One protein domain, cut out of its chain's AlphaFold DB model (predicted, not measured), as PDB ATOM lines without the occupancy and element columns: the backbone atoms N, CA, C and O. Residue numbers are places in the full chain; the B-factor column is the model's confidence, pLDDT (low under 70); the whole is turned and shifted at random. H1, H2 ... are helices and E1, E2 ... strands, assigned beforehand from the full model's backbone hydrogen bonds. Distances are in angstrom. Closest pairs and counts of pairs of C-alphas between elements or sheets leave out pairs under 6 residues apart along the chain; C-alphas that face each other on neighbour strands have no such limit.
ATOM      1  N   LEU A   3      95.485 147.513 141.251       89.38
ATOM      2  CA  LEU A   3      96.196 146.356 141.800       89.38
ATOM      3  C   LEU A   3      95.419 145.781 142.981       89.38
ATOM      4  O   LEU A   3      95.048 146.531 143.882       89.38
ATOM      5  N   LEU A   4      95.234 144.464 142.979       90.19
ATOM      6  CA  LEU A   4      94.605 143.703 144.060       90.19
ATOM      7  C   LEU A   4      95.621 142.709 144.631       90.19
ATOM      8  O   LEU A   4      96.480 142.216 143.903       90.19
ATOM      9  N   HIS A   5      95.564 142.394 145.917       86.81
ATOM     10  CA  HIS A   5      96.301 141.271 146.499       86.81
ATOM     11  C   HIS A   5      95.599 139.932 146.268       86.81
ATOM     12  O   HIS A   5      96.301 138.934 146.144       86.81
ATOM     13  N   ASP A   6      94.273 139.902 146.178       89.00
ATOM     14  CA  ASP A   6      93.482 138.702 145.896       89.00
ATOM     15  C   ASP A   6      92.205 139.049 145.112       89.00
ATOM     16  O   ASP A   6      91.756 140.197 145.142       89.00
ATOM     17  N   GLU A   7      91.629 138.072 144.409       87.06
ATOM     18  CA  GLU A   7      90.305 138.218 143.785       87.06
ATOM     19  C   GLU A   7      89.193 138.123 144.833       87.06
ATOM     20  O   GLU A   7      88.151 138.751 144.677       87.06
ATOM     21  N   ASP A   8      89.421 137.375 145.919       87.75
ATOM     22  CA  ASP A   8      88.502 137.306 147.052       87.75
ATOM     23  C   ASP A   8      88.716 138.521 147.980       87.75
ATOM     24  O   ASP A   8      89.779 138.630 148.605       87.75
ATOM     25  N   PRO A   9      87.714 139.409 148.155       85.69
ATOM     26  CA  PRO A   9      87.832 140.589 149.011       85.69
ATOM     27  C   PRO A   9      88.274 140.271 150.445       85.69
ATOM     28  O   PRO A   9      88.996 141.056 151.066       85.69
ATOM     29  N   ALA A  10      87.864 139.122 150.996       85.62
ATOM     30  CA  ALA A  10      88.228 138.734 152.357       85.62
ATOM     31  C   ALA A  10      89.715 138.361 152.464       85.62
ATOM     32  O   ALA A  10      90.392 138.749 153.425       85.62
ATOM     33  N   GLN A  11      90.240 137.647 151.466       87.75
ATOM     34  CA  GLN A  11      91.659 137.295 151.388       87.75
ATOM     35  C   GLN A  11      92.523 138.510 151.058       87.75
ATOM     36  O   GLN A  11      93.602 138.669 151.631       87.75
ATOM     37  N   ASP A  12      92.025 139.408 150.212       84.69
ATOM     38  CA  ASP A  12      92.677 140.660 149.841       84.69
ATOM     39  C   ASP A  12      92.945 141.534 151.078       84.69
ATOM     40  O   ASP A  12      94.082 141.942 151.341       84.69
ATOM     41  N   VAL A  13      91.921 141.712 151.925       86.62
ATOM     42  CA  VAL A  13      92.036 142.392 153.227       86.62
ATOM     43  C   VAL A  13      93.060 141.703 154.126       86.62
ATOM     44  O   VAL A  13      93.917 142.373 154.707       86.62
ATOM     45  N   ALA A  14      92.986 140.376 154.265       85.50
ATOM     46  CA  ALA A  14      93.886 139.625 155.139       85.50
ATOM     47  C   ALA A  14      95.357 139.791 154.716       85.50
ATOM     48  O   ALA A  14      96.217 140.095 155.550       85.50
ATOM     49  N   ARG A  15      95.640 139.679 153.412       85.38
ATOM     50  CA  ARG A  15      96.978 139.875 152.834       85.38
ATOM     51  C   ARG A  15      97.466 141.319 153.001       85.38
ATOM     52  O   ARG A  15      98.624 141.533 153.366       85.38
ATOM     53  N   GLY A  16      96.600 142.312 152.787       81.88
ATOM     54  CA  GLY A  16      96.930 143.732 152.960       81.88
ATOM     55  C   GLY A  16      97.210 144.128 154.418       81.88
ATOM     56  O   GLY A  16      98.066 144.977 154.690       81.88
ATOM     57  N   LEU A  17      96.527 143.499 155.380       82.38
ATOM     58  CA  LEU A  17      96.758 143.713 156.812       82.38
ATOM     59  C   LEU A  17      98.044 143.039 157.302       82.38
ATOM     60  O   LEU A  17      98.804 143.668 158.037       82.38
ATOM     61  N   ALA A  18      98.341 141.821 156.835       81.19
ATOM     62  CA  ALA A  18      99.549 141.077 157.208       81.19
ATOM     63  C   ALA A  18     100.859 141.809 156.853       81.19
ATOM     64  O   ALA A  18     101.891 141.587 157.482       81.19
ATOM     65  N   ARG A  19     100.827 142.712 155.865       73.88
ATOM     66  CA  ARG A  19     101.978 143.533 155.448       73.88
ATOM     67  C   ARG A  19     102.192 144.785 156.306       73.88
ATOM     68  O   ARG A  19     103.155 145.514 156.076       73.88
ATOM     69  N   SER A  20     101.310 145.076 157.266       70.25
ATOM     70  CA  SER A  20     101.445 146.248 158.133       70.25
ATOM     71  C   SER A  20     102.210 145.930 159.417       70.25
ATOM     72  O   SER A  20     101.740 145.109 160.202       70.25
ATOM     73  N   PRO A  21     103.318 146.624 159.711       62.31
ATOM     74  CA  PRO A  21     103.934 146.531 161.025       62.31
ATOM     75  C   PRO A  21     103.021 147.237 162.043       62.31
ATOM     76  O   PRO A  21     102.818 148.444 161.956       62.31
ATOM     77  N   ALA A  22     102.440 146.470 162.970       64.25
ATOM     78  CA  ALA A  22     101.592 146.925 164.084       64.25
ATOM     79  C   ALA A  22     100.338 147.747 163.688       64.25
ATOM     80  O   ALA A  22     100.299 148.969 163.861       64.25
ATOM     81  N   PRO A  23      99.270 147.096 163.194       61.81
ATOM     82  CA  PRO A  23      97.996 147.764 162.972       61.81
ATOM     83  C   PRO A  23      97.366 148.188 164.309       61.81
ATOM     84  O   PRO A  23      97.253 147.389 165.234       61.81
ATOM     85  N   ASN A  24      96.916 149.437 164.421       76.31
ATOM     86  CA  ASN A  24      95.931 149.802 165.438       76.31
ATOM     87  C   ASN A  24      94.516 149.573 164.870       76.31
ATOM     88  O   ASN A  24      94.321 149.600 163.653       76.31
ATOM     89  N   GLY A  25      93.511 149.368 165.728       80.06
ATOM     90  CA  GLY A  25      92.157 148.990 165.279       80.06
ATOM     91  C   GLY A  25      91.484 149.991 164.321       80.06
ATOM     92  O   GLY A  25      90.570 149.632 163.579       80.06
ATOM     93  N   LEU A  26      91.949 151.244 164.287       83.50
ATOM     94  CA  LEU A  26      91.462 152.260 163.353       83.50
ATOM     95  C   LEU A  26      92.071 152.083 161.952       83.50
ATOM     96  O   LEU A  26      91.340 152.134 160.962       83.50
ATOM     97  N   LEU A  27      93.376 151.807 161.862       80.50
ATOM     98  CA  LEU A  27      94.052 151.487 160.604       80.50
ATOM     99  C   LEU A  27      93.520 150.183 159.993       80.50
ATOM    100  O   LEU A  27      93.354 150.114 158.775       80.50
ATOM    101  N   GLU A  28      93.209 149.177 160.815       83.75
ATOM    102  CA  GLU A  28      92.610 147.921 160.341       83.75
ATOM    103  C   GLU A  28      91.230 148.141 159.720       83.75
ATOM    104  O   GLU A  28      90.982 147.710 158.593       83.75
ATOM    105  N   ASN A  29      90.346 148.857 160.425       87.19
ATOM    106  CA  ASN A  29      89.007 149.174 159.928       87.19
ATOM    107  C   ASN A  29      89.052 150.036 158.665       87.19
ATOM    108  O   ASN A  29      88.292 149.792 157.727       87.19
ATOM    109  N   TYR A  30      89.953 151.020 158.617       86.25
ATOM    110  CA  TYR A  30      90.162 151.829 157.422       86.25
ATOM    111  C   TYR A  30      90.603 150.966 156.234       86.25
ATOM    112  O   TYR A  30      90.001 151.043 155.166       86.25
ATOM    113  N   ARG A  31      91.609 150.101 156.419       84.19
ATOM    114  CA  ARG A  31      92.100 149.217 155.353       84.19
ATOM    115  C   ARG A  31      91.039 148.238 154.881       84.19
ATOM    116  O   ARG A  31      90.906 148.068 153.675       84.19
ATOM    117  N   ARG A  32      90.260 147.655 155.794       87.19
ATOM    118  CA  ARG A  32      89.147 146.766 155.442       87.19
ATOM    119  C   ARG A  32      88.129 147.477 154.554       87.19
ATOM    120  O   ARG A  32      87.869 147.012 153.450       87.19
ATOM    121  N   ARG A  33      87.649 148.651 154.979       89.94
ATOM    122  CA  ARG A  33      86.712 149.464 154.185       89.94
ATOM    123  C   ARG A  33      87.295 149.893 152.841       89.94
ATOM    124  O   ARG A  33      86.564 149.951 151.860       89.94
ATOM    125  N   LEU A  34      88.592 150.200 152.792       89.56
ATOM    126  CA  LEU A  34      89.269 150.557 151.548       89.56
ATOM    127  C   LEU A  34      89.277 149.386 150.558       89.56
ATOM    128  O   LEU A  34      88.923 149.593 149.403       89.56
ATOM    129  N   HIS A  35      89.629 148.173 150.996       88.75
ATOM    130  CA  HIS A  35      89.631 146.994 150.119       88.75
ATOM    131  C   HIS A  35      88.199 146.647 149.675       88.75
ATOM    132  O   HIS A  35      87.960 146.504 148.483       88.75
ATOM    133  N   GLU A  36      87.215 146.640 150.585       89.62
ATOM    134  CA  GLU A  36      85.792 146.450 150.237       89.62
ATOM    135  C   GLU A  36      85.301 147.471 149.195       89.62
ATOM    136  O   GLU A  36      84.554 147.135 148.277       89.62
ATOM    137  N   GLN A  37      85.715 148.735 149.326       92.75
ATOM    138  CA  GLN A  37      85.372 149.783 148.370       92.75
ATOM    139  C   GLN A  37      86.057 149.570 147.016       92.75
ATOM    140  O   GLN A  37      85.425 149.793 145.988       92.75
ATOM    141  N   ILE A  38      87.329 149.168 147.006       92.12
ATOM    142  CA  ILE A  38      88.074 148.890 145.774       92.12
ATOM    143  C   ILE A  38      87.427 147.728 145.016       92.12
ATOM    144  O   ILE A  38      87.157 147.884 143.828       92.12
ATOM    145  N   HIS A  39      87.110 146.621 145.695       91.69
ATOM    146  CA  HIS A  39      86.437 145.464 145.090       91.69
ATOM    147  C   HIS A  39      85.078 145.829 144.504       91.69
ATOM    148  O   HIS A  39      84.816 145.536 143.344       91.69
ATOM    149  N   ARG A  40      84.264 146.607 145.229       93.12
ATOM    150  CA  ARG A  40      82.993 147.107 144.684       93.12
ATOM    151  C   ARG A  40      83.184 147.926 143.404       93.12
ATOM    152  O   ARG A  40      82.429 147.769 142.455       93.12
ATOM    153  N   LEU A  41      84.194 148.799 143.362       93.25
ATOM    154  CA  LEU A  41      84.490 149.602 142.171       93.25
ATOM    155  C   LEU A  41      84.997 148.738 141.002       93.25
ATOM    156  O   LEU A  41      84.739 149.072 139.846       93.25
ATOM    157  N   VAL A  42      85.709 147.644 141.285       91.75
ATOM    158  CA  VAL A  42      86.091 146.645 140.276       91.75
ATOM    159  C   VAL A  42      84.846 145.949 139.719       91.75
ATOM    160  O   VAL A  42      84.681 145.936 138.501       91.75
ATOM    161  N   ASP A  43      83.942 145.480 140.582       90.75
ATOM    162  CA  ASP A  43      82.683 144.826 140.187       90.75
ATOM    163  C   ASP A  43      81.764 145.758 139.379       90.75
ATOM    164  O   ASP A  43      81.101 145.341 138.431       90.75
ATOM    165  N   GLU A  44      81.762 147.051 139.711       94.38
ATOM    166  CA  GLU A  44      81.048 148.103 138.978       94.38
ATOM    167  C   GLU A  44      81.716 148.476 137.635       94.38
ATOM    168  O   GLU A  44      81.249 149.384 136.943       94.38
ATOM    169  N   GLY A  45      82.822 147.824 137.258       89.88
ATOM    170  CA  GLY A  45      83.531 148.072 136.001       89.88
ATOM    171  C   GLY A  45      84.209 149.442 135.935       89.88
ATOM    172  O   GLY A  45      84.442 149.975 134.852       89.88
ATOM    173  N   ARG A  46      84.521 150.053 137.086       92.00
ATOM    174  CA  ARG A  46      85.136 151.394 137.153       92.00
ATOM    175  C   ARG A  46      86.608 151.402 136.748       92.00
ATOM    176  O   ARG A  46      87.165 152.477 136.526       92.00
ATOM    177  N   PHE A  47      87.238 150.233 136.675       87.06
ATOM    178  CA  PHE A  47      88.605 150.065 136.203       87.06
ATOM    179  C   PHE A  47      88.620 149.182 134.955       87.06
ATOM    180  O   PHE A  47      88.117 148.067 134.990       87.06
ATOM    181  N   ASP A  48      89.302 149.628 133.897       84.25
ATOM    182  CA  ASP A  48      89.427 148.853 132.646       84.25
ATOM    183  C   ASP A  48      90.202 147.535 132.812       84.25
ATOM    184  O   ASP A  48      90.174 146.656 131.955       84.25
ATOM    185  N   THR A  49      90.992 147.416 133.881       87.19
ATOM    186  CA  THR A  49      91.824 146.243 134.171       87.19
ATOM    187  C   THR A  49      92.114 146.181 135.666       87.19
ATOM    188  O   THR A  49      92.488 147.198 136.263       87.19
ATOM    189  N   ALA A  50      92.002 144.994 136.254       89.31
ATOM    190  CA  ALA A  50      92.506 144.685 137.585       89.31
ATOM    191  C   ALA A  50      93.647 143.669 137.451       89.31
ATOM    192  O   ALA A  50      93.496 142.676 136.747       89.31
ATOM    193  N   VAL A  51      94.787 143.932 138.092       89.56
ATOM    194  CA  VAL A  51      95.932 143.012 138.123       89.56
ATOM    195  C   VAL A  51      96.052 142.446 139.533       89.56
ATOM    196  O   VAL A  51      96.256 143.193 140.494       89.56
ATOM    197  N   VAL A  52      95.933 141.127 139.655       90.50
ATOM    198  CA  VAL A  52      95.998 140.422 140.941       90.50
ATOM    199  C   VAL A  52      97.441 140.030 141.228       90.50
ATOM    200  O   VAL A  52      98.067 139.286 140.473       90.50
ATOM    201  N   VAL A  53      97.983 140.544 142.326       88.75
ATOM    202  CA  VAL A  53      99.364 140.340 142.769       88.75
ATOM    203  C   VAL A  53      99.525 138.969 143.423       88.75
ATOM    204  O   VAL A  53     100.434 138.231 143.050       88.75
ATOM    205  N   GLY A  54      98.668 138.609 144.384       85.38
ATOM    206  CA  GLY A  54      98.792 137.360 145.140       85.38
ATOM    207  C   GLY A  54     100.195 137.145 145.716       85.38
ATOM    208  O   GLY A  54     100.836 138.077 146.216       85.38
ATOM    209  N   ASP A  55     100.671 135.908 145.583       84.06
ATOM    210  CA  ASP A  55     102.048 135.487 145.877       84.06
ATOM    211  C   ASP A  55     102.904 135.388 144.601       84.06
ATOM    212  O   ASP A  55     103.921 134.691 144.565       84.06
ATOM    213  N   ARG A  56     102.480 136.059 143.518       88.94
ATOM    214  CA  ARG A  56     103.191 136.018 142.238       88.94
ATOM    215  C   ARG A  56     104.538 136.738 142.352       88.94
ATOM    216  O   ARG A  56     104.633 137.763 143.035       88.94
TER     217      ARG A  56
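What this domain is: This is residues 3 to 56 of the 462 residues of the protein "NTP_transf_2 domain-containing protein" of Streptomyces griseoflavus (UniProt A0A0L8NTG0). A short helix, H1, and a long helix, H2, fold back on each other as a helical hairpin, and the strand E1 after H2 returns to pair, parallel, with residues 3 to 4. The printed part has 54 residues, with two named helices and one named strand in the order H1, H2, E1, and is mostly helix. It is compact, with a radius of gyration of the C-alphas of 11.4 A, and spans 34 by 24 by 13 A.

How they stand to each other: H1, residues 9 to 18, and H2, residues 25 to 43, touch; their closest C-alphas, Val 13 and Arg 32, are 5.7 A apart. They run opposite ways at a steep tilt of 38 degrees, only just past shallow. E1, residues 50 to 52, pairs with no named strand; residues 3 to 4 pair with its residues 51 to 52. H1 and E1 are apart. In H1 and H2 every O i to N i+4 pair is within hydrogen-bond range.

Where its parts are: H1 begins at C-alpha 9 (87.832, 140.589, 149.011) and measures 14.3 A. H2 measures 27.1 A. E1 measures 6.5 A and ends at C-alpha 52 (95.998, 140.422, 140.941).

The domain as a whole: The C-alphas farthest apart, Ala 22 and Asp 48, are 33.8 A apart. The printed part has no cut, and both links are short. Residues 21 to 23 are under pLDDT 70.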